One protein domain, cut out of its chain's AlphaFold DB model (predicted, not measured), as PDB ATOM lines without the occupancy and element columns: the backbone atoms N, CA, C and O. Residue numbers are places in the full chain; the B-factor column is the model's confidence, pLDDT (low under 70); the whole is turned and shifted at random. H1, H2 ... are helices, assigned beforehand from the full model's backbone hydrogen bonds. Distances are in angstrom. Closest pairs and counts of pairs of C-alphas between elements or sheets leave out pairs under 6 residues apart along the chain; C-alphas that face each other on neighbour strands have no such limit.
ATOM      1  N   GLU A  24     223.540 192.448 136.300       97.88
ATOM      2  CA  GLU A  24     223.084 193.832 136.081       97.88
ATOM      3  C   GLU A  24     223.808 194.479 134.898       97.88
ATOM      4  O   GLU A  24     223.176 195.051 134.005       97.88
ATOM      5  N   ASN A  25     225.133 194.323 134.843       98.06
ATOM      6  CA  ASN A  25     225.945 194.828 133.741       98.06
ATOM      7  C   ASN A  25     225.571 194.173 132.406       98.06
ATOM      8  O   ASN A  25     225.488 194.861 131.384       98.06
ATOM      9  N   LYS A  26     225.300 192.862 132.404       98.25
ATOM     10  CA  LYS A  26     224.849 192.131 131.213       98.25
ATOM     11  C   LYS A  26     223.496 192.644 130.714       98.25
ATOM     12  O   LYS A  26     223.384 193.010 129.541       98.25
ATOM     13  N   VAL A  27     222.499 192.728 131.595       97.88
ATOM     14  CA  VAL A  27     221.144 193.203 131.269       97.88
ATOM     15  C   VAL A  27     221.180 194.640 130.750       97.88
ATOM     16  O   VAL A  27     220.563 194.937 129.725       97.88
ATOM     17  N   LEU A  28     221.962 195.523 131.379       98.12
ATOM     18  CA  LEU A  28     222.126 196.909 130.937       98.12
ATOM     19  C   LEU A  28     222.834 197.011 129.580       98.12
ATOM     20  O   LEU A  28     222.432 197.801 128.723       98.12
ATOM     21  N   ALA A  29     223.883 196.217 129.354       98.19
ATOM     22  CA  ALA A  29     224.580 196.188 128.073       98.19
ATOM     23  C   ALA A  29     223.657 195.717 126.942       98.19
ATOM     24  O   ALA A  29     223.675 196.297 125.857       98.19
ATOM     25  N   MET A  30     222.826 194.702 127.193       98.06
ATOM     26  CA  MET A  30     221.817 194.249 126.235       98.06
ATOM     27  C   MET A  30     220.726 195.299 126.024       98.06
ATOM     28  O   MET A  30     220.390 195.594 124.878       98.06
ATOM     29  N   ALA A  31     220.246 195.937 127.095       97.62
ATOM     30  CA  ALA A  31     219.244 196.992 127.006       97.62
ATOM     31  C   ALA A  31     219.721 198.141 126.110       97.62
ATOM     32  O   ALA A  31     219.000 198.575 125.220       97.62
ATOM     33  N   ARG A  32     220.981 198.568 126.262       97.62
ATOM     34  CA  ARG A  32     221.593 199.630 125.443       97.62
ATOM     35  C   ARG A  32     221.765 199.265 123.971       97.62
ATOM     36  O   ARG A  32     221.824 200.169 123.142       97.62
ATOM     37  N   ARG A  33     221.850 197.973 123.633       97.31
ATOM     38  CA  ARG A  33     221.847 197.511 122.232       97.31
ATOM     39  C   ARG A  33     220.456 197.616 121.608       97.31
ATOM     40  O   ARG A  33     220.362 197.905 120.422       97.31
ATOM     41  N   LEU A  34     219.403 197.390 122.396       96.56
ATOM     42  CA  LEU A  34     218.006 197.444 121.951       96.56
ATOM     43  C   LEU A  34     217.449 198.874 121.942       96.56
ATOM     44  O   LEU A  34     216.743 199.260 121.017       96.56
ATOM     45  N   HIS A  35     217.792 199.664 122.957       95.56
ATOM     46  CA  HIS A  35     217.415 201.061 123.100       95.56
ATOM     47  C   HIS A  35     218.638 201.877 123.550       95.56
ATOM     48  O   HIS A  35     218.955 201.933 124.742       95.56
ATOM     49  N   PRO A  36     219.346 202.539 122.621       95.56
ATOM     50  CA  PRO A  36     220.481 203.386 122.967       95.56
ATOM     51  C   PRO A  36     220.107 204.452 124.003       95.56
ATOM     52  O   PRO A  36     219.019 205.026 123.953       95.56
ATOM     53  N   GLY A  37     221.011 204.717 124.945       92.31
ATOM     54  CA  GLY A  37     220.845 205.768 125.954       92.31
ATOM     55  C   GLY A  37     220.124 205.366 127.245       92.31
ATOM     56  O   GLY A  37     220.138 206.163 128.176       92.31
ATOM     57  N   VAL A  38     219.570 204.149 127.351       94.75
ATOM     58  CA  VAL A  38     218.947 203.693 128.608       94.75
ATOM     59  C   VAL A  38     219.958 203.604 129.755       94.75
ATOM     60  O   VAL A  38     221.125 203.201 129.597       94.75
ATOM     61  N   THR A  39     219.491 204.003 130.931       94.44
ATOM     62  CA  THR A  39     220.231 203.994 132.188       94.44
ATOM     63  C   THR A  39     219.917 202.745 133.012       94.44
ATOM     64  O   THR A  39     219.002 201.983 132.711       94.44
ATOM     65  N   ALA A  40     220.692 202.528 134.077       92.44
ATOM     66  CA  ALA A  40     220.411 201.464 135.037       92.44
ATOM     67  C   ALA A  40     219.084 201.684 135.791       92.44
ATOM     68  O   ALA A  40     218.498 200.721 136.274       92.44
ATOM     69  N   GLU A  41     218.618 202.933 135.897       91.19
ATOM     70  CA  GLU A  41     217.330 203.250 136.517       91.19
ATOM     71  C   GLU A  41     216.170 202.882 135.590       91.19
ATOM     72  O   GLU A  41     215.219 202.234 136.017       91.19
ATOM     73  N   ASP A  42     216.295 203.224 134.307       91.69
ATOM     74  CA  ASP A  42     215.277 202.972 133.283       91.69
ATOM     75  C   ASP A  42     214.916 201.485 133.182       91.69
ATOM     76  O   ASP A  42     213.746 201.111 133.108       91.69
ATOM     77  N   ILE A  43     215.924 200.610 133.251       90.88
ATOM     78  CA  ILE A  43     215.718 199.163 133.142       90.88
ATOM     79  C   ILE A  43     215.053 198.538 134.375       90.88
ATOM     80  O   ILE A  43     214.684 197.371 134.314       90.88
ATOM     81  N   ARG A  44     214.866 199.274 135.483       87.38
ATOM     82  CA  ARG A  44     214.086 198.778 136.634       87.38
ATOM     83  C   ARG A  44     212.588 198.735 136.350       87.38
ATOM     84  O   ARG A  44     211.879 197.984 137.012       87.38
ATOM     85  N   ASN A  45     212.122 199.513 135.372       87.69
ATOM     86  CA  ASN A  45     210.736 199.534 134.914       87.69
ATOM     87  C   ASN A  45     210.696 199.323 133.388       87.69
ATOM     88  O   ASN A  45     210.323 200.222 132.634       87.69
ATOM     89  N   PRO A  46     211.064 198.126 132.892       86.19
ATOM     90  CA  PRO A  46     211.255 197.893 131.458       86.19
ATOM     91  C   PRO A  46     209.961 197.995 130.634       86.19
ATOM     92  O   PRO A  46     210.013 198.069 129.408       86.19
ATOM     93  N   HIS A  47     208.793 198.035 131.283       86.38
ATOM     94  CA  HIS A  47     207.495 198.211 130.632       86.38
ATOM     95  C   HIS A  47     207.345 199.551 129.895       86.38
ATOM     96  O   HIS A  47     206.569 199.610 128.938       86.38
ATOM     97  N   ASP A  48     208.114 200.573 130.283       89.94
ATOM     98  CA  ASP A  48     208.144 201.884 129.621       89.94
ATOM     99  C   ASP A  48     208.912 201.855 128.285       89.94
ATOM    100  O   ASP A  48     208.810 202.778 127.475       89.94
ATOM    101  N   PHE A  49     209.636 200.764 128.010       93.56
ATOM    102  CA  PHE A  49     210.470 200.588 126.825       93.56
ATOM    103  C   PHE A  49     209.994 199.368 126.024       93.56
ATOM    104  O   PHE A  49     210.474 198.255 126.257       93.56
ATOM    105  N   PRO A  50     209.096 199.535 125.029       94.19
ATOM    106  CA  PRO A  50     208.575 198.420 124.230       94.19
ATOM    107  C   PRO A  50     209.669 197.537 123.617       94.19
ATOM    108  O   PRO A  50     209.536 196.319 123.592       94.19
ATOM    109  N   ALA A  51     210.792 198.136 123.205       94.31
ATOM    110  CA  ALA A  51     211.944 197.417 122.660       94.31
ATOM    111  C   ALA A  51     212.595 196.433 123.652       94.31
ATOM    112  O   ALA A  51     213.194 195.453 123.214       94.31
ATOM    113  N   LEU A  52     212.493 196.687 124.962       95.06
ATOM    114  CA  LEU A  52     212.960 195.779 126.014       95.06
ATOM    115  C   LEU A  52     211.867 194.774 126.369       95.06
ATOM    116  O   LEU A  52     212.091 193.570 126.282       95.06
ATOM    117  N   ARG A  53     210.664 195.277 126.679       94.44
ATOM    118  CA  ARG A  53     209.499 194.468 127.066       94.44
ATOM    119  C   ARG A  53     209.191 193.360 126.059       94.44
ATOM    120  O   ARG A  53     208.866 192.246 126.460       94.44
ATOM    121  N   ASP A  54     209.295 193.657 124.767       95.69
ATOM    122  CA  ASP A  54     208.917 192.731 123.699       95.69
ATOM    123  C   ASP A  54     210.107 191.877 123.206       95.69
ATOM    124  O   ASP A  54     209.947 191.091 122.273       95.69
ATOM    125  N   ASN A  55     211.296 191.989 123.822       97.56
ATOM    126  CA  ASN A  55     212.484 191.208 123.465       97.56
ATOM    127  C   ASN A  55     212.658 189.971 124.380       97.56
ATOM    128  O   ASN A  55     213.013 190.114 125.552       97.56
ATOM    129  N   PRO A  56     212.467 188.737 123.869       97.50
ATOM    130  CA  PRO A  56     212.515 187.530 124.699       97.50
ATOM    131  C   PRO A  56     213.890 187.231 125.305       97.50
ATOM    132  O   PRO A  56     213.966 186.730 126.424       97.50
ATOM    133  N   GLU A  57     214.969 187.525 124.577       98.06
ATOM    134  CA  GLU A  57     216.341 187.275 125.033       98.06
ATOM    135  C   GLU A  57     216.695 188.197 126.204       98.06
ATOM    136  O   GLU A  57     217.233 187.752 127.213       98.06
ATOM    137  N   TRP A  58     216.318 189.472 126.109       97.62
ATOM    138  CA  TRP A  58     216.495 190.434 127.188       97.62
ATOM    139  C   TRP A  58     215.669 190.064 128.425       97.62
ATOM    140  O   TRP A  58     216.216 190.012 129.525       97.62
ATOM    141  N   ASN A  59     214.388 189.718 128.243       97.12
ATOM    142  CA  ASN A  59     213.506 189.301 129.338       97.12
ATOM    143  C   ASN A  59     214.027 188.059 130.079       97.12
ATOM    144  O   ASN A  59     213.875 187.950 131.294       97.12
ATOM    145  N   PHE A  60     214.644 187.112 129.365       98.06
ATOM    146  CA  PHE A  60     215.260 185.939 129.987       98.06
ATOM    147  C   PHE A  60     216.398 186.336 130.937       98.06
ATOM    148  O   PHE A  60     216.462 185.866 132.074       98.06
ATOM    149  N   GLU A  61     217.269 187.237 130.495       98.38
ATOM    150  CA  GLU A  61     218.415 187.701 131.278       98.38
ATOM    151  C   GLU A  61     217.998 188.580 132.466       98.38
ATOM    152  O   GLU A  61     218.570 188.458 133.554       98.38
ATOM    153  N   ASP A  62     216.972 189.414 132.299       97.25
ATOM    154  CA  ASP A  62     216.361 190.171 133.398       97.25
ATOM    155  C   ASP A  62     215.675 189.248 134.427       97.25
ATOM    156  O   ASP A  62     215.786 189.435 135.644       97.25
ATOM    157  N   GLY A  63     215.060 188.157 133.963       97.12
ATOM    158  CA  GLY A  63     214.533 187.101 134.826       97.12
ATOM    159  C   GLY A  63     215.618 186.426 135.675       97.12
ATOM    160  O   GLY A  63     215.415 186.200 136.871       97.12
ATOM    161  N   ILE A  64     216.796 186.155 135.101       98.44
ATOM    162  CA  ILE A  64     217.955 185.631 135.847       98.44
ATOM    163  C   ILE A  64     218.410 186.634 136.911       98.44
ATOM    164  O   ILE A  64     218.645 186.241 138.055       98.44
ATOM    165  N   LEU A  65     218.485 187.925 136.567       97.81
ATOM    166  CA  LEU A  65     218.836 188.979 137.520       97.81
ATOM    167  C   LEU A  65     217.870 189.003 138.713       97.81
ATOM    168  O   LEU A  65     218.297 189.026 139.871       97.81
ATOM    169  N   SER A  66     216.568 188.945 138.431       97.25
ATOM    170  CA  SER A  66     215.518 188.852 139.450       97.25
ATOM    171  C   SER A  66     215.672 187.600 140.321       97.25
ATOM    172  O   SER A  66     215.515 187.663 141.546       97.25
ATOM    173  N   GLY A  67     216.054 186.472 139.716       98.38
ATOM    174  CA  GLY A  67     216.381 185.231 140.417       98.38
ATOM    175  C   GLY A  67     217.572 185.374 141.368       98.38
ATOM    176  O   GLY A  67     217.465 184.987 142.532       98.38
ATOM    177  N   TYR A  68     218.679 185.980 140.926       98.56
ATOM    178  CA  TYR A  68     219.856 186.216 141.771       98.56
ATOM    179  C   TYR A  68     219.555 187.138 142.949       98.56
ATOM    180  O   TYR A  68     219.918 186.812 144.081       98.56
ATOM    181  N   LYS A  69     218.821 188.235 142.721       97.88
ATOM    182  CA  LYS A  69     218.380 189.141 143.793       97.88
ATOM    183  C   LYS A  69     217.511 188.414 144.820       97.88
ATOM    184  O   LYS A  69     217.757 188.519 146.021       97.88
ATOM    185  N   SER A  70     216.559 187.607 144.354       98.50
ATOM    186  CA  SER A  70     215.684 186.808 145.225       98.50
ATOM    187  C   SER A  70     216.468 185.772 146.038       98.50
ATOM    188  O   SER A  70     216.270 185.649 147.248       98.50
ATOM    189  N   ALA A  71     217.396 185.058 145.397       98.31
ATOM    190  CA  ALA A  71     218.259 184.084 146.059       98.31
ATOM    191  C   ALA A  71     219.162 184.746 147.110       98.31
ATOM    192  O   ALA A  71     219.312 184.218 148.211       98.31
ATOM    193  N   HIS A  72     219.719 185.922 146.807       98.31
ATOM    194  CA  HIS A  72     220.569 186.667 147.734       98.31
ATOM    195  C   HIS A  72     219.797 187.148 148.964       98.31
ATOM    196  O   HIS A  72     220.269 186.987 150.090       98.31
ATOM    197  N   MET A  73     218.578 187.660 148.771       98.06
ATOM    198  CA  MET A  73     217.684 188.029 149.872       98.06
ATOM    199  C   MET A  73     217.365 186.829 150.771       98.06
ATOM    200  O   MET A  73     217.475 186.930 151.994       98.06
ATOM    201  N   ALA A  74     217.012 185.685 150.176       97.69
ATOM    202  CA  ALA A  74     216.719 184.465 150.922       97.69
ATOM    203  C   ALA A  74     217.945 183.955 151.696       97.69
ATOM    204  O   ALA A  74     217.827 183.597 152.869       97.69
ATOM    205  N   LEU A  75     219.127 183.980 151.069       95.50
ATOM    206  CA  LEU A  75     220.390 183.646 151.717       95.50
ATOM    207  C   LEU A  75     220.620 184.540 152.939       95.50
ATOM    208  O   LEU A  75     220.802 184.021 154.036       95.50
ATOM    209  N   ARG A  76     220.557 185.867 152.782       95.06
ATOM    210  CA  ARG A  76     220.774 186.822 153.882       95.06
ATOM    211  C   ARG A  76     219.791 186.633 155.030       95.06
ATOM    212  O   ARG A  76     220.208 186.685 156.183       95.06
ATOM    213  N   ALA A  77     218.520 186.356 154.736       95.56
ATOM    214  CA  ALA A  77     217.538 186.028 155.766       95.56
ATOM    215  C   ALA A  77     217.963 184.789 156.574       95.56
ATOM    216  O   ALA A  77     217.941 184.819 157.803       95.56
ATOM    217  N   LYS A  78     218.445 183.734 155.902       92.50
ATOM    218  CA  LYS A  78     218.975 182.539 156.576       92.50
ATOM    219  C   LYS A  78     220.258 182.792 157.358       92.50
ATOM    220  O   LYS A  78     220.417 182.228 158.433       92.50
ATOM    221  N   LEU A  79     221.146 183.658 156.876       88.44
ATOM    222  CA  LEU A  79     222.334 184.060 157.635       88.44
ATOM    223  C   LEU A  79     221.962 184.780 158.934       88.44
ATOM    224  O   LEU A  79     222.564 184.506 159.967       88.44
ATOM    225  N   LEU A  80     220.963 185.667 158.894       87.25
ATOM    226  CA  LEU A  80     220.480 186.376 160.079       87.25
ATOM    227  C   LEU A  80     219.889 185.414 161.117       87.25
ATOM    228  O   LEU A  80     220.221 185.536 162.291       87.25
ATOM    229  N   GLU A  81     219.088 184.429 160.691       89.12
ATOM    230  CA  GLU A  81     218.545 183.379 161.573       89.12
ATOM    231  C   GLU A  81     219.638 182.547 162.271       89.12
ATOM    232  O   GLU A  81     219.403 182.033 163.357       89.12
ATOM    233  N   LEU A  82     220.815 182.387 161.656       79.69
ATOM    234  CA  LEU A  82     221.928 181.610 162.215       79.69
ATOM    235  C   LEU A  82     222.818 182.410 163.179       79.69
ATOM    236  O   LEU A  82     223.625 181.816 163.894       79.69
ATOM    237  N   ILE A  83     222.734 183.741 163.137       71.94
ATOM    238  CA  ILE A  83     223.552 184.659 163.945       71.94
ATOM    239  C   ILE A  83     222.751 185.220 165.135       71.94
ATOM    240  O   ILE A  83     223.366 185.638 166.119       71.94
ATOM    241  N   ALA A  84     221.419 185.248 165.033       64.88
ATOM    242  CA  ALA A  84     220.490 185.629 166.100       64.88
ATOM    243  C   ALA A  84     220.328 184.518 167.151       64.88
ATOM    244  O   ALA A  84     220.202 184.879 168.344       64.88
TER     245      ALA A  84
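AT A GLANCE: This is residues 24 to 84 of the 84 residues of an uncharacterized protein of bacterium (UniProt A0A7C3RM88). One long helix, H3, makes the length of the model; H1 and short H2 pack on its first turns in a small compact body, and residues 67 to 84 stick out from it as an arm. Residues 35 to 49, a long stretch of 15 residues with no named element, link H1 to H2. The printed part has 61 residues, of which 43 are in the three named helices, H1, H2 and H3 in that order along the chain; there is no named strand, and the class is all helix. The whole is loose, with a radius of gyration of the C-alphas of 14.6 A, and spans 46 by 20 by 18 A.

HOW THE PARTS SIT: H3, residues 56 to 83, touches H1, residues 24 to 34, with residues 58 to 65 alone; their closest C-alphas, of Asp 62 and Val 27, are 6.1 A apart. They run opposite ways at a shallow tilt of 16 degrees. H2, residues 50 to 53, and H3 touch only at the corner, and only just, with 3 pairs of C-alphas within 8 A; the closest, of Leu 52 and Trp 58, are 6.5 A apart. H1 and H2 only just touch, also with 3 pairs; the C-alphas of Leu 34 and Ala 51 are closest, at 6.1 A. Every O i to N i+4 pair is within hydrogen-bond range in H1 and H3; H2 is too short for one.

IN THESE COORDINATES: H3 measures 40.9 A from C-alpha 56 at (212.515, 187.530, 124.699) to C-alpha 83 at (223.552, 184.659, 163.945). H1 measures 15.4 A and begins at C-alpha 24, (223.084, 193.832, 136.081). H2 measures 5.0 A.

THE WHOLE: The C-alphas of Pro 36 and Ala 84, the two farthest apart, are 46.6 A apart. The printed part has no cut. The link from H1 to H2 is long, and that from H2 to H3 is tight. Mean pLDDT of the printed part is 94.0; residue 84 alone is under 70.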